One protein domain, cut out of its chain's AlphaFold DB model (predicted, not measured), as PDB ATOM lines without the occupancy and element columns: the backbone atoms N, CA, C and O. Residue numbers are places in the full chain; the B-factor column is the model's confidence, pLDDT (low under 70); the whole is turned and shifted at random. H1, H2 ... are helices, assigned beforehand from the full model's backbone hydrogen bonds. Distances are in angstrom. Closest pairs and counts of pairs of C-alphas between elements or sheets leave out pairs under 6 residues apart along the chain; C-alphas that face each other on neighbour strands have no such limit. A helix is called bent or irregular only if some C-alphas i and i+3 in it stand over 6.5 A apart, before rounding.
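This is residues 41 to 113 and 157 to 212 of the 635 residues of the protein "Fe2OG dioxygenase domain-containing protein" of Chloropicon primus (UniProt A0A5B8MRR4). Four helices pack into a core of two crossing pairs: H1 crosses H5, and H2 crosses H7 near the middle. H6 packs on H2, little H4 lies near H1, H2 and H5, and H3 leads away from the core, its residues 107 to 113 sticking out as an arm. The printed part has 129 residues with seven named helices, H1 to H7 in that order, and no named strand, all helix in class. It is compact, with a radius of gyration of the C-alphas of 15.5 A; the spans are 51 by 35 by 23 A, the longest made by the arm.

Start at H1, residues 44 to 58, which touches H5, residues 162 to 176, about perpendicular at 75 degrees; their closest C-alphas, Leu 50 and Ala 167, are 4.5 A apart. H1 also touches H7, residues 190 to 210, the same way at a steep tilt of 36 degrees, only just steep, with the closest C-alphas, Ser 51 and Leu 195, 4.8 A apart. Next comes the hub, H2, residues 71 to 93, near H1. With residues 75 to 83 alone it touches H5, closest at the C-alphas of Ala 79 and Leu 171, 5.9 A, the same way at a steep tilt of 44 degrees. Its residues 81 to 88 touch residues 199 to 207 of H7 about perpendicular at 81 degrees; the closest C-alphas, Val 84 and Val 203, are 5.8 A apart. Its residues 83 to 90 touch H6, residues 182 to 187, closest at the C-alphas of Val 87 and Val 184, 6.1 A. H3, residues 100 to 113, is close to H7 but not clearly touching, with the C-alphas of Lys 100 and Glu 204 7.2 A apart. H4, residues 157 to 160, is likewise close to H2, its Val 159 7.0 A from Ala 72 between C-alphas. H5 and H7 are apart. Every O i to N i+4 pair is within hydrogen-bond range in H1, H3, H5 and H6; H2 has 15 of 19, H7 has 13 of 17, and H4 is too short for such a pair.

Find C-alpha 44 at (8.730, 51.026, 16.731), where H1 begins its 20.5 A. H2 spans 33.7 A with a kink of 40 degrees near residue 79, and is irregular: C-alphas 72 and 75 are 7.4 A apart. H3 spans 19.2 A to C-alpha 113 at (-16.725, 58.797, 52.817). After H4 and the 21.2 A of H5 comes short H6. H7 spans 27.4 A to C-alpha 210 at (-6.218, 34.519, 39.716), with a kink of 60 degrees near residue 197; it is irregular, C-alphas 191 and 194 being 8.0 A apart.

The two C-alphas farthest apart, Ser 113 and Gly 160, are 51.2 A apart. Residues 114 to 156 are not printed, and C-alphas 113 and 157 stand 49.1 A apart across the cut. The link from H1 to H2 is long, 12 residues. Mean pLDDT of the printed part is 75.8; look for values under 70 at residue 41 and residues 58 to 67, 95 to 113 and 177 to 183.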
ATOM      1  N   TRP A  41      15.407  46.657  21.631       68.25
ATOM      2  CA  TRP A  41      15.467  45.462  20.795       68.25
ATOM      3  C   TRP A  41      14.137  45.163  20.074       68.25
ATOM      4  O   TRP A  41      14.083  44.237  19.267       68.25
ATOM      5  N   LEU A  42      13.082  45.934  20.370       72.19
ATOM      6  CA  LEU A  42      11.831  45.978  19.615       72.19
ATOM      7  C   LEU A  42      11.779  47.248  18.770       72.19
ATOM      8  O   LEU A  42      11.895  48.357  19.294       72.19
ATOM      9  N   GLU A  43      11.517  47.079  17.481       79.81
ATOM     10  CA  GLU A  43      11.332  48.183  16.546       79.81
ATOM     11  C   GLU A  43      10.012  48.925  16.817       79.81
ATOM     12  O   GLU A  43       9.000  48.324  17.191       79.81
ATOM     13  N   ALA A  44       9.953  50.232  16.537       79.38
ATOM     14  CA  ALA A  44       8.730  51.026  16.731       79.38
ATOM     15  C   ALA A  44       7.512  50.429  15.993       79.38
ATOM     16  O   ALA A  44       6.405  50.381  16.533       79.38
ATOM     17  N   ARG A  45       7.736  49.896  14.785       80.69
ATOM     18  CA  ARG A  45       6.720  49.194  13.980       80.69
ATOM     19  C   ARG A  45       6.202  47.910  14.641       80.69
ATOM     20  O   ARG A  45       5.024  47.594  14.514       80.69
ATOM     21  N   GLU A  46       7.061  47.181  15.351       83.38
ATOM     22  CA  GLU A  46       6.710  45.932  16.040       83.38
ATOM     23  C   GLU A  46       5.802  46.225  17.241       83.38
ATOM     24  O   GLU A  46       4.759  45.592  17.416       83.38
ATOM     25  N   VAL A  47       6.146  47.258  18.016       81.38
ATOM     26  CA  VAL A  47       5.332  47.746  19.139       81.38
ATOM     27  C   VAL A  47       3.969  48.252  18.667       81.38
ATOM     28  O   VAL A  47       2.948  47.969  19.301       81.38
ATOM     29  N   GLN A  48       3.937  49.006  17.565       84.00
ATOM     30  CA  GLN A  48       2.695  49.515  16.981       84.00
ATOM     31  C   GLN A  48       1.794  48.377  16.498       84.00
ATOM     32  O   GLN A  48       0.607  48.381  16.820       84.00
ATOM     33  N   ALA A  49       2.355  47.383  15.802       83.62
ATOM     34  CA  ALA A  49       1.619  46.208  15.347       83.62
ATOM     35  C   ALA A  49       0.984  45.444  16.520       83.62
ATOM     36  O   ALA A  49      -0.225  45.211  16.512       83.62
ATOM     37  N   LEU A  50       1.758  45.128  17.567       85.38
ATOM     38  CA  LEU A  50       1.235  44.451  18.757       85.38
ATOM     39  C   LEU A  50       0.153  45.287  19.458       85.38
ATOM     40  O   LEU A  50      -0.915  44.773  19.783       85.38
ATOM     41  N   SER A  51       0.396  46.588  19.645       84.94
ATOM     42  CA  SER A  51      -0.577  47.496  20.271       84.94
ATOM     43  C   SER A  51      -1.886  47.568  19.487       84.94
ATOM     44  O   SER A  51      -2.952  47.628  20.091       84.94
ATOM     45  N   HIS A  52      -1.812  47.576  18.155       85.44
ATOM     46  CA  HIS A  52      -2.981  47.590  17.283       85.44
ATOM     47  C   HIS A  52      -3.801  46.304  17.437       85.44
ATOM     48  O   HIS A  52      -4.983  46.385  17.755       85.44
ATOM     49  N   VAL A  53      -3.171  45.125  17.317       85.19
ATOM     50  CA  VAL A  53      -3.860  43.830  17.492       85.19
ATOM     51  C   VAL A  53      -4.526  43.741  18.861       85.19
ATOM     52  O   VAL A  53      -5.699  43.397  18.947       85.19
ATOM     53  N   LEU A  54      -3.813  44.098  19.932       85.31
ATOM     54  CA  LEU A  54      -4.359  44.046  21.289       85.31
ATOM     55  C   LEU A  54      -5.516  45.023  21.509       85.31
ATOM     56  O   LEU A  54      -6.405  44.717  22.291       85.31
ATOM     57  N   ARG A  55      -5.538  46.179  20.833       83.56
ATOM     58  CA  ARG A  55      -6.692  47.091  20.893       83.56
ATOM     59  C   ARG A  55      -7.888  46.532  20.148       83.56
ATOM     60  O   ARG A  55      -8.975  46.554  20.706       83.56
ATOM     61  N   GLU A  56      -7.698  46.031  18.931       79.38
ATOM     62  CA  GLU A  56      -8.801  45.448  18.158       79.38
ATOM     63  C   GLU A  56      -9.402  44.241  18.881       79.38
ATOM     64  O   GLU A  56     -10.616  44.152  19.029       79.38
ATOM     65  N   VAL A  57      -8.556  43.377  19.444       76.19
ATOM     66  CA  VAL A  57      -9.001  42.237  20.254       76.19
ATOM     67  C   VAL A  57      -9.504  42.668  21.636       76.19
ATOM     68  O   VAL A  57     -10.362  42.015  22.199       76.19
ATOM     69  N   GLY A  58      -9.006  43.762  22.208       69.38
ATOM     70  CA  GLY A  58      -9.429  44.254  23.524       69.38
ATOM     71  C   GLY A  58     -10.769  44.997  23.519       69.38
ATOM     72  O   GLY A  58     -11.388  45.117  24.573       69.38
ATOM     73  N   LYS A  59     -11.235  45.485  22.358       68.75
ATOM     74  CA  LYS A  59     -12.609  46.007  22.175       68.75
ATOM     75  C   LYS A  59     -13.663  44.917  22.392       68.75
ATOM     76  O   LYS A  59     -14.784  45.209  22.794       68.75
ATOM     77  N   VAL A  60     -13.272  43.676  22.133       61.59
ATOM     78  CA  VAL A  60     -14.023  42.450  22.363       61.59
ATOM     79  C   VAL A  60     -13.768  42.048  23.820       61.59
ATOM     80  O   VAL A  60     -12.704  41.530  24.137       61.59
ATOM     81  N   SER A  61     -14.673  42.389  24.740       55.31
ATOM     82  CA  SER A  61     -14.424  42.350  26.196       55.31
ATOM     83  C   SER A  61     -13.896  40.983  26.696       55.31
ATOM     84  O   SER A  61     -14.674  40.030  26.823       55.31
ATOM     85  N   PRO A  62     -12.605  40.848  27.062       63.12
ATOM     86  CA  PRO A  62     -12.090  39.606  27.633       63.12
ATOM     87  C   PRO A  62     -12.585  39.475  29.086       63.12
ATOM     88  O   PRO A  62     -12.565  40.476  29.803       63.12
ATOM     89  N   PRO A  63     -12.986  38.292  29.595       53.78
ATOM     90  CA  PRO A  63     -13.035  36.969  28.965       53.78
ATOM     91  C   PRO A  63     -14.459  36.488  28.595       53.78
ATOM     92  O   PRO A  63     -14.648  35.295  28.323       53.78
ATOM     93  N   GLU A  64     -15.473  37.355  28.673       57.44
ATOM     94  CA  GLU A  64     -16.889  36.973  28.511       57.44
ATOM     95  C   GLU A  64     -17.369  37.012  27.057       57.44
ATOM     96  O   GLU A  64     -18.346  36.345  26.725       57.44
ATOM     97  N   ASP A  65     -16.651  37.710  26.178       67.56
ATOM     98  CA  ASP A  65     -17.027  37.820  24.774       67.56
ATOM     99  C   ASP A  65     -16.770  36.504  23.992       67.56
ATOM    100  O   ASP A  65     -15.650  35.968  24.025       67.56
ATOM    101  N   PRO A  66     -17.776  35.963  23.272       65.31
ATOM    102  CA  PRO A  66     -17.634  34.767  22.439       65.31
ATOM    103  C   PRO A  66     -16.486  34.842  21.423       65.31
ATOM    104  O   PRO A  66     -15.828  33.831  21.167       65.31
ATOM    105  N   LEU A  67     -16.193  36.029  20.890       69.25
ATOM    106  CA  LEU A  67     -15.153  36.230  19.882       69.25
ATOM    107  C   LEU A  67     -13.755  36.081  20.481       69.25
ATOM    108  O   LEU A  67     -12.889  35.458  19.868       69.25
ATOM    109  N   TRP A  68     -13.534  36.565  21.711       75.94
ATOM    110  CA  TRP A  68     -12.275  36.338  22.433       75.94
ATOM    111  C   TRP A  68     -12.020  34.845  22.657       75.94
ATOM    112  O   TRP A  68     -10.878  34.382  22.586       75.94
ATOM    113  N   ARG A  69     -13.091  34.076  22.885       71.00
ATOM    114  CA  ARG A  69     -13.047  32.618  23.070       71.00
ATOM    115  C   ARG A  69     -12.909  31.836  21.767       71.00
ATOM    116  O   ARG A  69     -12.783  30.612  21.828       71.00
ATOM    117  N   SER A  70     -12.865  32.510  20.616       74.88
ATOM    118  CA  SER A  70     -12.642  31.862  19.325       74.88
ATOM    119  C   SER A  70     -11.382  30.980  19.366       74.88
ATOM    120  O   SER A  70     -10.322  31.436  19.829       74.88
ATOM    121  N   PRO A  71     -11.451  29.725  18.879       72.44
ATOM    122  CA  PRO A  71     -10.282  28.858  18.752       72.44
ATOM    123  C   PRO A  71      -9.147  29.507  17.949       72.44
ATOM    124  O   PRO A  71      -7.983  29.334  18.299       72.44
ATOM    125  N   ALA A  72      -9.477  30.338  16.954       75.06
ATOM    126  CA  ALA A  72      -8.503  31.006  16.090       75.06
ATOM    127  C   ALA A  72      -7.589  31.996  16.840       75.06
ATOM    128  O   ALA A  72      -6.463  32.248  16.417       75.06
ATOM    129  N   LEU A  73      -8.034  32.540  17.981       80.38
ATOM    130  CA  LEU A  73      -7.228  33.445  18.810       80.38
ATOM    131  C   LEU A  73      -6.367  32.719  19.853       80.38
ATOM    132  O   LEU A  73      -5.555  33.364  20.518       80.38
ATOM    133  N   LYS A  74      -6.486  31.392  19.986       81.25
ATOM    134  CA  LYS A  74      -5.733  30.595  20.969       81.25
ATOM    135  C   LYS A  74      -4.215  30.857  20.944       81.25
ATOM    136  O   LYS A  74      -3.666  31.072  22.028       81.25
ATOM    137  N   PRO A  75      -3.527  30.937  19.782       82.94
ATOM    138  CA  PRO A  75      -2.089  31.225  19.750       82.94
ATOM    139  C   PRO A  75      -1.731  32.570  20.396       82.94
ATOM    140  O   PRO A  75      -0.751  32.667  21.135       82.94
ATOM    141  N   LEU A  76      -2.563  33.596  20.174       85.50
ATOM    142  CA  LEU A  76      -2.386  34.919  20.771       85.50
ATOM    143  C   LEU A  76      -2.559  34.862  22.291       85.50
ATOM    144  O   LEU A  76      -1.712  35.391  23.009       85.50
ATOM    145  N   ARG A  77      -3.606  34.188  22.790       85.56
ATOM    146  CA  ARG A  77      -3.855  34.041  24.239       85.56
ATOM    147  C   ARG A  77      -2.692  33.336  24.939       85.56
ATOM    148  O   ARG A  77      -2.168  33.858  25.924       85.56
ATOM    149  N   LYS A  78      -2.232  32.211  24.373       84.38
ATOM    150  CA  LYS A  78      -1.086  31.425  24.868       84.38
ATOM    151  C   LYS A  78       0.189  32.269  24.963       84.38
ATOM    152  O   LYS A  78       0.925  32.158  25.940       84.38
ATOM    153  N   ALA A  79       0.452  33.118  23.967       85.38
ATOM    154  CA  ALA A  79       1.646  33.963  23.928       85.38
ATOM    155  C   ALA A  79       1.549  35.214  24.825       85.38
ATOM    156  O   ALA A  79       2.560  35.668  25.357       85.38
ATOM    157  N   LEU A  80       0.345  35.766  25.007       87.00
ATOM    158  CA  LEU A  80       0.108  37.009  25.744       87.00
ATOM    159  C   LEU A  80       0.162  36.834  27.268       87.00
ATOM    160  O   LEU A  80       0.676  37.703  27.973       87.00
ATOM    161  N   TRP A  81      -0.379  35.731  27.789       87.50
ATOM    162  CA  TRP A  81      -0.583  35.549  29.232       87.50
ATOM    163  C   TRP A  81       0.696  35.617  30.083       87.50
ATOM    164  O   TRP A  81       0.665  36.278  31.122       87.50
ATOM    165  N   PRO A  82       1.840  35.034  29.661       84.44
ATOM    166  CA  PRO A  82       3.097  35.173  30.396       84.44
ATOM    167  C   PRO A  82       3.545  36.635  30.548       84.44
ATOM    168  O   PRO A  82       3.958  37.044  31.634       84.44
ATOM    169  N   LEU A  83       3.402  37.440  29.486       84.81
ATOM    170  CA  LEU A  83       3.727  38.869  29.501       84.81
ATOM    171  C   LEU A  83       2.816  39.633  30.469       84.81
ATOM    172  O   LEU A  83       3.299  40.412  31.290       84.81
ATOM    173  N   VAL A  84       1.503  39.393  30.399       87.69
ATOM    174  CA  VAL A  84       0.517  40.021  31.296       87.69
ATOM    175  C   VAL A  84       0.789  39.648  32.755       87.69
ATOM    176  O   VAL A  84       0.803  40.527  33.617       87.69
ATOM    177  N   GLY A  85       1.082  38.375  33.031       86.00
ATOM    178  CA  GLY A  85       1.454  37.909  34.365       86.00
ATOM    179  C   GLY A  85       2.721  38.584  34.894       86.00
ATOM    180  O   GLY A  85       2.755  38.990  36.055       86.00
ATOM    181  N   GLY A  86       3.738  38.775  34.046       83.94
ATOM    182  CA  GLY A  86       4.940  39.544  34.387       83.94
ATOM    183  C   GLY A  86       4.617  40.992  34.761       83.94
ATOM    184  O   GLY A  86       5.032  41.469  35.817       83.94
ATOM    185  N   VAL A  87       3.798  41.674  33.953       84.50
ATOM    186  CA  VAL A  87       3.337  43.049  34.234       84.50
ATOM    187  C   VAL A  87       2.615  43.132  35.583       84.50
ATOM    188  O   VAL A  87       2.896  44.031  36.375       84.50
ATOM    189  N   VAL A  88       1.724  42.180  35.882       85.44
ATOM    190  CA  VAL A  88       1.016  42.114  37.171       85.44
ATOM    191  C   VAL A  88       1.986  41.902  38.336       85.44
ATOM    192  O   VAL A  88       1.844  42.575  39.359       85.44
ATOM    193  N   ARG A  89       2.987  41.017  38.198       84.75
ATOM    194  CA  ARG A  89       4.020  40.796  39.229       84.75
ATOM    195  C   ARG A  89       4.784  42.080  39.544       84.75
ATOM    196  O   ARG A  89       4.906  42.433  40.715       84.75
ATOM    197  N   VAL A  90       5.231  42.807  38.520       81.94
ATOM    198  CA  VAL A  90       5.951  44.077  38.702       81.94
ATOM    199  C   VAL A  90       5.057  45.143  39.332       81.94
ATOM    200  O   VAL A  90       5.489  45.847  40.244       81.94
ATOM    201  N   TYR A  91       3.798  45.255  38.900       82.38
ATOM    202  CA  TYR A  91       2.854  46.171  39.534       82.38
ATOM    203  C   TYR A  91       2.680  45.862  41.025       82.38
ATOM    204  O   TYR A  91       2.827  46.774  41.842       82.38
ATOM    205  N   ARG A  92       2.471  44.590  41.392       81.88
ATOM    206  CA  ARG A  92       2.355  44.163  42.796       81.88
ATOM    207  C   ARG A  92       3.614  44.481  43.604       81.88
ATOM    208  O   ARG A  92       3.494  45.015  44.701       81.88
ATOM    209  N   ALA A  93       4.800  44.219  43.051       79.94
ATOM    210  CA  ALA A  93       6.077  44.544  43.693       79.94
ATOM    211  C   ALA A  93       6.246  46.055  43.943       79.94
ATOM    212  O   ALA A  93       6.845  46.460  44.934       79.94
ATOM    213  N   ARG A  94       5.663  46.896  43.080       78.38
ATOM    214  CA  ARG A  94       5.636  48.363  43.214       78.38
ATOM    215  C   ARG A  94       4.436  48.883  44.025       78.38
ATOM    216  O   ARG A  94       4.157  50.079  43.991       78.38
ATOM    217  N   GLY A  95       3.705  48.008  44.722       68.75
ATOM    218  CA  GLY A  95       2.558  48.367  45.566       68.75
ATOM    219  C   GLY A  95       1.280  48.735  44.802       68.75
ATOM    220  O   GLY A  95       0.341  49.275  45.384       68.75
ATOM    221  N   GLY A  96       1.222  48.467  43.496       64.88
ATOM    222  CA  GLY A  96       0.077  48.761  42.646       64.88
ATOM    223  C   GLY A  96      -0.650  47.489  42.233       64.88
ATOM    224  O   GLY A  96      -0.044  46.601  41.659       64.88
ATOM    225  N   VAL A  97      -1.956  47.432  42.495       55.25
ATOM    226  CA  VAL A  97      -3.019  46.699  41.773       55.25
ATOM    227  C   VAL A  97      -4.028  46.189  42.801       55.25
ATOM    228  O   VAL A  97      -3.870  45.129  43.394       55.25
ATOM    229  N   ALA A  98      -5.096  46.967  42.981       53.56
ATOM    230  CA  ALA A  98      -6.341  46.498  43.578       53.56
ATOM    231  C   ALA A  98      -7.203  45.839  42.484       53.56
ATOM    232  O   ALA A  98      -7.317  46.400  41.384       53.56
ATOM    233  N   SER A  99      -7.811  44.684  42.776       56.12
ATOM    234  CA  SER A  99      -8.741  43.976  41.867       56.12
ATOM    235  C   SER A  99      -9.981  44.817  41.512       56.12
ATOM    236  O   SER A  99     -10.280  45.791  42.200       56.12
ATOM    237  N   LYS A 100     -10.773  44.451  40.489       50.03
ATOM    238  CA  LYS A 100     -12.031  45.159  40.149       50.03
ATOM    239  C   LYS A 100     -12.997  45.228  41.339       50.03
ATOM    240  O   LYS A 100     -13.566  46.284  41.605       50.03
ATOM    241  N   ARG A 101     -13.114  44.142  42.115       51.56
ATOM    242  CA  ARG A 101     -13.896  44.087  43.369       51.56
ATOM    243  C   ARG A 101     -13.336  44.993  44.457       51.56
ATOM    244  O   ARG A 101     -14.089  45.587  45.221       51.56
ATOM    245  N   GLU A 102     -12.024  45.109  44.539       53.62
ATOM    246  CA  GLU A 102     -11.331  45.915  45.538       53.62
ATOM    247  C   GLU A 102     -11.338  47.397  45.168       53.62
ATOM    248  O   GLU A 102     -11.568  48.227  46.035       53.62
ATOM    249  N   ARG A 103     -11.270  47.732  43.874       59.78
ATOM    250  CA  ARG A 103     -11.584  49.059  43.331       59.78
ATOM    251  C   ARG A 103     -13.054  49.398  43.516       59.78
ATOM    252  O   ARG A 103     -13.342  50.526  43.873       59.78
ATOM    253  N   GLN A 104     -13.986  48.462  43.331       56.06
ATOM    254  CA  GLN A 104     -15.408  48.677  43.626       56.06
ATOM    255  C   GLN A 104     -15.649  48.874  45.126       56.06
ATOM    256  O   GLN A 104     -16.408  49.758  45.494       56.06
ATOM    257  N   ARG A 105     -14.963  48.128  46.001       56.44
ATOM    258  CA  ARG A 105     -14.989  48.339  47.458       56.44
ATOM    259  C   ARG A 105     -14.325  49.650  47.866       56.44
ATOM    260  O   ARG A 105     -14.854  50.330  48.730       56.44
ATOM    261  N   GLN A 106     -13.212  50.036  47.248       59.66
ATOM    262  CA  GLN A 106     -12.547  51.325  47.463       59.66
ATOM    263  C   GLN A 106     -13.380  52.482  46.907       59.66
ATOM    264  O   GLN A 106     -13.438  53.530  47.532       59.66
ATOM    265  N   LYS A 107     -14.058  52.293  45.771       59.56
ATOM    266  CA  LYS A 107     -14.986  53.255  45.167       59.56
ATOM    267  C   LYS A 107     -16.240  53.379  46.019       59.56
ATOM    268  O   LYS A 107     -16.649  54.500  46.249       59.56
ATOM    269  N   LYS A 108     -16.771  52.276  46.563       59.75
ATOM    270  CA  LYS A 108     -17.864  52.267  47.546       59.75
ATOM    271  C   LYS A 108     -17.447  52.938  48.854       59.75
ATOM    272  O   LYS A 108     -18.159  53.809  49.302       59.75
ATOM    273  N   ARG A 109     -16.261  52.640  49.397       62.09
ATOM    274  CA  ARG A 109     -15.706  53.326  50.582       62.09
ATOM    275  C   ARG A 109     -15.475  54.816  50.341       62.09
ATOM    276  O   ARG A 109     -15.767  55.612  51.215       62.09
ATOM    277  N   LYS A 110     -14.974  55.202  49.164       60.44
ATOM    278  CA  LYS A 110     -14.836  56.611  48.769       60.44
ATOM    279  C   LYS A 110     -16.192  57.279  48.561       60.44
ATOM    280  O   LYS A 110     -16.300  58.449  48.887       60.44
ATOM    281  N   LEU A 111     -17.191  56.556  48.048       57.00
ATOM    282  CA  LEU A 111     -18.567  57.038  47.956       57.00
ATOM    283  C   LEU A 111     -19.148  57.224  49.356       57.00
ATOM    284  O   LEU A 111     -19.626  58.303  49.630       57.00
ATOM    285  N   ASP A 112     -19.000  56.254  50.259       59.72
ATOM    286  CA  ASP A 112     -19.476  56.329  51.644       59.72
ATOM    287  C   ASP A 112     -18.773  57.461  52.422       59.72
ATOM    288  O   ASP A 112     -19.426  58.209  53.144       59.72
ATOM    289  N   SER A 113     -17.463  57.666  52.231       56.38
ATOM    290  CA  SER A 113     -16.725  58.797  52.817       56.38
ATOM    291  C   SER A 113     -17.089  60.144  52.181       56.38
ATOM    292  O   SER A 113     -17.151  61.148  52.884       56.38
ATOM    293  N   ALA A 157     -10.359  37.636   9.314       79.75
ATOM    294  CA  ALA A 157      -9.540  38.630   8.624       79.75
ATOM    295  C   ALA A 157      -8.338  39.083   9.472       79.75
ATOM    296  O   ALA A 157      -7.224  39.204   8.957       79.75
ATOM    297  N   LEU A 158      -8.536  39.290  10.779       82.25
ATOM    298  CA  LEU A 158      -7.463  39.658  11.700       82.25
ATOM    299  C   LEU A 158      -6.401  38.558  11.792       82.25
ATOM    300  O   LEU A 158      -5.218  38.853  11.633       82.25
ATOM    301  N   VAL A 159      -6.806  37.305  12.018       80.94
ATOM    302  CA  VAL A 159      -5.887  36.159  12.161       80.94
ATOM    303  C   VAL A 159      -5.094  35.911  10.871       80.94
ATOM    304  O   VAL A 159      -3.900  35.606  10.927       80.94
ATOM    305  N   GLY A 160      -5.718  36.122   9.708       78.12
ATOM    306  CA  GLY A 160      -5.050  36.062   8.404       78.12
ATOM    307  C   GLY A 160      -4.121  37.246   8.103       78.12
ATOM    308  O   GLY A 160      -3.346  37.195   7.148       78.12
ATOM    309  N   SER A 161      -4.166  38.324   8.893       86.00
ATOM    310  CA  SER A 161      -3.400  39.539   8.613       86.00
ATOM    311  C   SER A 161      -1.904  39.383   8.908       86.00
ATOM    312  O   SER A 161      -1.477  38.756   9.882       86.00
ATOM    313  N   ARG A 162      -1.067  40.072   8.120       86.94
ATOM    314  CA  ARG A 162       0.377  40.174   8.397       86.94
ATOM    315  C   ARG A 162       0.659  40.806   9.763       86.94
ATOM    316  O   ARG A 162       1.643  40.450  10.407       86.94
ATOM    317  N   VAL A 163      -0.204  41.722  10.204       85.19
ATOM    318  CA  VAL A 163      -0.087  42.435  11.483       85.19
ATOM    319  C   VAL A 163      -0.232  41.474  12.669       85.19
ATOM    320  O   VAL A 163       0.551  41.558  13.613       85.19
ATOM    321  N   TYR A 164      -1.147  40.503  12.589       85.94
ATOM    322  CA  TYR A 164      -1.290  39.446  13.594       85.94
ATOM    323  C   TYR A 164      -0.049  38.546  13.677       85.94
ATOM    324  O   TYR A 164       0.462  38.297  14.766       85.94
ATOM    325  N   GLN A 165       0.501  38.138  12.530       85.75
ATOM    326  CA  GLN A 165       1.723  37.322  12.485       85.75
ATOM    327  C   GLN A 165       2.932  38.049  13.091       85.75
ATOM    328  O   GLN A 165       3.715  37.458  13.835       85.75
ATOM    329  N   VAL A 166       3.067  39.355  12.830       85.81
ATOM    330  CA  VAL A 166       4.093  40.190  13.473       85.81
ATOM    331  C   VAL A 166       3.867  40.253  14.984       85.81
ATOM    332  O   VAL A 166       4.818  40.055  15.734       85.81
ATOM    333  N   ALA A 167       2.632  40.472  15.445       84.75
ATOM    334  CA  ALA A 167       2.315  40.522  16.873       84.75
ATOM    335  C   ALA A 167       2.664  39.209  17.600       84.75
ATOM    336  O   ALA A 167       3.283  39.253  18.665       84.75
ATOM    337  N   LEU A 168       2.346  38.049  17.012       85.81
ATOM    338  CA  LEU A 168       2.754  36.746  17.551       85.81
ATOM    339  C   LEU A 168       4.278  36.598  17.609       85.81
ATOM    340  O   LEU A 168       4.809  36.172  18.632       85.81
ATOM    341  N   GLY A 169       4.986  36.993  16.545       84.38
ATOM    342  CA  GLY A 169       6.449  36.973  16.519       84.38
ATOM    343  C   GLY A 169       7.071  37.857  17.604       84.38
ATOM    344  O   GLY A 169       8.034  37.455  18.252       84.38
ATOM    345  N   VAL A 170       6.492  39.034  17.856       83.69
ATOM    346  CA  VAL A 170       6.926  39.947  18.926       83.69
ATOM    347  C   VAL A 170       6.721  39.322  20.303       83.69
ATOM    348  O   VAL A 170       7.658  39.306  21.098       83.69
ATOM    349  N   LEU A 171       5.540  38.759  20.578       84.75
ATOM    350  CA  LEU A 171       5.272  38.066  21.843       84.75
ATOM    351  C   LEU A 171       6.210  36.864  22.042       84.75
ATOM    352  O   LEU A 171       6.705  36.651  23.146       84.75
ATOM    353  N   GLY A 172       6.510  36.122  20.970       79.56
ATOM    354  CA  GLY A 172       7.497  35.041  20.977       79.56
ATOM    355  C   GLY A 172       8.892  35.524  21.383       79.56
ATOM    356  O   GLY A 172       9.462  34.997  22.337       79.56
ATOM    357  N   LYS A 173       9.400  36.590  20.745       78.62
ATOM    358  CA  LYS A 173      10.693  37.209  21.100       78.62
ATOM    359  C   LYS A 173      10.718  37.721  22.546       78.62
ATOM    360  O   LYS A 173      11.720  37.541  23.234       78.62
ATOM    361  N   MET A 174       9.630  38.349  23.008       77.69
ATOM    362  CA  MET A 174       9.477  38.806  24.400       77.69
ATOM    363  C   MET A 174       9.534  37.650  25.395       77.69
ATOM    364  O   MET A 174      10.117  37.802  26.465       77.69
ATOM    365  N   ARG A 175       8.977  36.493  25.035       73.25
ATOM    366  CA  ARG A 175       9.031  35.285  25.858       73.25
ATOM    367  C   ARG A 175      10.434  34.675  25.899       73.25
ATOM    368  O   ARG A 175      10.899  34.326  26.974       73.25
ATOM    369  N   GLU A 176      11.105  34.547  24.756       70.06
ATOM    370  CA  GLU A 176      12.429  33.904  24.651       70.06
ATOM    371  C   GLU A 176      13.548  34.700  25.329       70.06
ATOM    372  O   GLU A 176      14.463  34.119  25.904       70.06
ATOM    373  N   ARG A 177      13.476  36.034  25.281       67.81
ATOM    374  CA  ARG A 177      14.484  36.929  25.878       67.81
ATOM    375  C   ARG A 177      14.202  37.271  27.349       67.81
ATOM    376  O   ARG A 177      14.960  38.025  27.955       67.81
ATOM    377  N   GLY A 178      13.107  36.763  27.915       54.97
ATOM    378  CA  GLY A 178      12.568  37.180  29.206       54.97
ATOM    379  C   GLY A 178      13.153  36.449  30.412       54.97
ATOM    380  O   GLY A 178      12.516  35.549  30.952       54.97
ATOM    381  N   GLY A 179      14.296  36.918  30.919       51.53
ATOM    382  CA  GLY A 179      14.514  36.941  32.369       51.53
ATOM    383  C   GLY A 179      13.542  37.963  32.974       51.53
ATOM    384  O   GLY A 179      13.528  39.119  32.559       51.53
ATOM    385  N   GLU A 180      12.668  37.531  33.881       54.12
ATOM    386  CA  GLU A 180      11.365  38.155  34.186       54.12
ATOM    387  C   GLU A 180      11.355  39.640  34.623       54.12
ATOM    388  O   GLU A 180      10.288  40.253  34.629       54.12
ATOM    389  N   GLY A 181      12.495  40.235  34.990       56.75
ATOM    390  CA  GLY A 181      12.569  41.595  35.546       56.75
ATOM    391  C   GLY A 181      12.766  42.705  34.507       56.75
ATOM    392  O   GLY A 181      11.916  43.581  34.347       56.75
ATOM    393  N   GLU A 182      13.876  42.672  33.769       59.94
ATOM    394  CA  GLU A 182      14.326  43.819  32.959       59.94
ATOM    395  C   GLU A 182      13.436  44.092  31.735       59.94
ATOM    396  O   GLU A 182      13.117  45.243  31.426       59.94
ATOM    397  N   SER A 183      12.960  43.041  31.052       65.19
ATOM    398  CA  SER A 183      12.085  43.202  29.882       65.19
ATOM    399  C   SER A 183      10.704  43.751  30.250       65.19
ATOM    400  O   SER A 183      10.085  44.442  29.435       65.19
ATOM    401  N   VAL A 184      10.185  43.434  31.440       71.69
ATOM    402  CA  VAL A 184       8.861  43.898  31.882       71.69
ATOM    403  C   VAL A 184       8.942  45.348  32.352       71.69
ATOM    404  O   VAL A 184       8.079  46.155  32.004       71.69
ATOM    405  N   ASP A 185      10.015  45.718  33.051       74.31
ATOM    406  CA  ASP A 185      10.272  47.105  33.439       74.31
ATOM    407  C   ASP A 185      10.397  48.033  32.222       74.31
ATOM    408  O   ASP A 185       9.868  49.149  32.241       74.31
ATOM    409  N   TYR A 186      10.990  47.546  31.128       76.88
ATOM    410  CA  TYR A 186      11.019  48.256  29.849       76.88
ATOM    411  C   TYR A 186       9.610  48.507  29.279       76.88
ATOM    412  O   TYR A 186       9.306  49.630  28.874       76.88
ATOM    413  N   VAL A 187       8.710  47.511  29.317       76.88
ATOM    414  CA  VAL A 187       7.290  47.666  28.917       76.88
ATOM    415  C   VAL A 187       6.581  48.732  29.754       76.88
ATOM    416  O   VAL A 187       5.702  49.442  29.258       76.88
ATOM    417  N   LEU A 188       6.995  48.901  31.011       78.56
ATOM    418  CA  LEU A 188       6.506  49.954  31.896       78.56
ATOM    419  C   LEU A 188       7.139  51.332  31.641       78.56
ATOM    420  O   LEU A 188       6.758  52.298  32.305       78.56
ATOM    421  N   GLY A 189       8.027  51.475  30.657       80.31
ATOM    422  CA  GLY A 189       8.602  52.749  30.234       80.31
ATOM    423  C   GLY A 189       7.577  53.727  29.641       80.31
ATOM    424  O   GLY A 189       6.515  53.350  29.137       80.31
ATOM    425  N   LYS A 190       7.892  55.031  29.681       78.44
ATOM    426  CA  LYS A 190       7.023  56.093  29.127       78.44
ATOM    427  C   LYS A 190       6.813  55.948  27.612       78.44
ATOM    428  O   LYS A 190       5.711  56.220  27.135       78.44
ATOM    429  N   SER A 191       7.831  55.483  26.886       79.12
ATOM    430  CA  SER A 191       7.815  55.269  25.431       79.12
ATOM    431  C   SER A 191       6.770  54.242  24.980       79.12
ATOM    432  O   SER A 191       6.251  54.340  23.873       79.12
ATOM    433  N   LEU A 192       6.395  53.301  25.853       83.69
ATOM    434  CA  LEU A 192       5.455  52.218  25.552       83.69
ATOM    435  C   LEU A 192       4.055  52.445  26.145       83.69
ATOM    436  O   LEU A 192       3.252  51.515  26.245       83.69
ATOM    437  N   LYS A 193       3.698  53.697  26.482       81.81
ATOM    438  CA  LYS A 193       2.366  54.055  27.015       81.81
ATOM    439  C   LYS A 193       1.220  53.494  26.163       81.81
ATOM    440  O   LYS A 193       0.251  52.986  26.722       81.81
ATOM    441  N   GLY A 194       1.337  53.564  24.834       81.56
ATOM    442  CA  GLY A 194       0.318  53.075  23.902       81.56
ATOM    443  C   GLY A 194       0.079  51.562  23.963       81.56
ATOM    444  O   GLY A 194      -1.066  51.143  23.785       81.56
ATOM    445  N   LEU A 195       1.123  50.780  24.257       83.50
ATOM    446  CA  LEU A 195       1.049  49.330  24.454       83.50
ATOM    447  C   LEU A 195       0.455  48.997  25.826       83.50
ATOM    448  O   LEU A 195      -0.422  48.147  25.924       83.50
ATOM    449  N   ARG A 196       0.852  49.714  26.887       86.69
ATOM    450  CA  ARG A 196       0.281  49.511  28.233       86.69
ATOM    451  C   ARG A 196      -1.225  49.753  28.280       86.69
ATOM    452  O   ARG A 196      -1.934  49.010  28.947       86.69
ATOM    453  N   ILE A 197      -1.715  50.774  27.569       84.06
ATOM    454  CA  ILE A 197      -3.159  51.030  27.441       84.06
ATOM    455  C   ILE A 197      -3.847  49.833  26.774       84.06
ATOM    456  O   ILE A 197      -4.880  49.385  27.258       84.06
ATOM    457  N   ALA A 198      -3.252  49.284  25.710       85.25
ATOM    458  CA  ALA A 198      -3.783  48.108  25.025       85.25
ATOM    459  C   ALA A 198      -3.763  46.843  25.907       85.25
ATOM    460  O   ALA A 198      -4.641  46.001  25.783       85.25
ATOM    461  N   LEU A 199      -2.790  46.721  26.818       87.00
ATOM    462  CA  LEU A 199      -2.666  45.591  27.747       87.00
ATOM    463  C   LEU A 199      -3.628  45.658  28.944       87.00
ATOM    464  O   LEU A 199      -3.887  44.629  29.564       87.00
ATOM    465  N   HIS A 200      -4.143  46.840  29.294       84.50
ATOM    466  CA  HIS A 200      -4.917  47.037  30.524       84.50
ATOM    467  C   HIS A 200      -6.137  46.101  30.666       84.50
ATOM    468  O   HIS A 200      -6.272  45.512  31.738       84.50
ATOM    469  N   PRO A 201      -6.983  45.882  29.635       84.25
ATOM    470  CA  PRO A 201      -8.102  44.940  29.743       84.25
ATOM    471  C   PRO A 201      -7.652  43.510  30.082       84.25
ATOM    472  O   PRO A 201      -8.279  42.821  30.882       84.25
ATOM    473  N   PHE A 202      -6.518  43.075  29.529       86.69
ATOM    474  CA  PHE A 202      -5.964  41.742  29.779       86.69
ATOM    475  C   PHE A 202      -5.366  41.618  31.183       86.69
ATOM    476  O   PHE A 202      -5.485  40.568  31.807       86.69
ATOM    477  N   VAL A 203      -4.771  42.694  31.706       86.06
ATOM    478  CA  VAL A 203      -4.321  42.767  33.104       86.06
ATOM    479  C   VAL A 203      -5.498  42.571  34.061       86.06
ATOM    480  O   VAL A 203      -5.384  41.794  35.006       86.06
ATOM    481  N   GLU A 204      -6.632  43.229  33.813       83.56
ATOM    482  CA  GLU A 204      -7.841  43.048  34.627       83.56
ATOM    483  C   GLU A 204      -8.365  41.608  34.550       83.56
ATOM    484  O   GLU A 204      -8.586  40.991  35.593       83.56
ATOM    485  N   ALA A 205      -8.457  41.038  33.344       83.88
ATOM    486  CA  ALA A 205      -8.881  39.651  33.149       83.88
ATOM    487  C   ALA A 205      -7.961  38.637  33.859       83.88
ATOM    488  O   ALA A 205      -8.446  37.685  34.469       83.88
ATOM    489  N   PHE A 206      -6.642  38.857  33.834       86.94
ATOM    490  CA  PHE A 206      -5.668  38.012  34.530       86.94
ATOM    491  C   PHE A 206      -5.879  38.024  36.050       86.94
ATOM    492  O   PHE A 206      -5.888  36.975  36.692       86.94
ATOM    493  N   ILE A 207      -6.085  39.208  36.636       84.94
ATOM    494  CA  ILE A 207      -6.343  39.353  38.076       84.94
ATOM    495  C   ILE A 207      -7.661  38.676  38.460       84.94
ATOM    496  O   ILE A 207      -7.744  38.030  39.507       84.94
ATOM    497  N   ASP A 208      -8.698  38.825  37.638       84.81
ATOM    498  CA  ASP A 208      -9.987  38.179  37.876       84.81
ATOM    499  C   ASP A 208      -9.863  36.643  37.798       84.81
ATOM    500  O   ASP A 208     -10.417  35.944  38.650       84.81
ATOM    501  N   GLU A 209      -9.067  36.105  36.862       86.38
ATOM    502  CA  GLU A 209      -8.749  34.671  36.797       86.38
ATOM    503  C   GLU A 209      -7.995  34.188  38.045       86.38
ATOM    504  O   GLU A 209      -8.377  33.167  38.623       86.38
ATOM    505  N   GLU A 210      -6.969  34.903  38.511       85.31
ATOM    506  CA  GLU A 210      -6.218  34.519  39.716       85.31
ATOM    507  C   GLU A 210      -7.088  34.469  40.977       85.31
ATOM    508  O   GLU A 210      -6.870  33.614  41.838       85.31
ATOM    509  N   ASN A 211      -8.089  35.348  41.061       85.81
ATOM    510  CA  ASN A 211      -9.055  35.400  42.158       85.81
ATOM    511  C   ASN A 211     -10.216  34.399  42.005       85.81
ATOM    512  O   ASN A 211     -11.093  34.327  42.872       85.81
ATOM    513  N   SER A 212     -10.260  33.645  40.906       89.06
ATOM    514  CA  SER A 212     -11.291  32.641  40.654       89.06
ATOM    515  C   SER A 212     -10.961  31.290  41.305       89.06
ATOM    516  O   SER A 212      -9.865  31.048  41.813       89.06
TER     517      SER A 212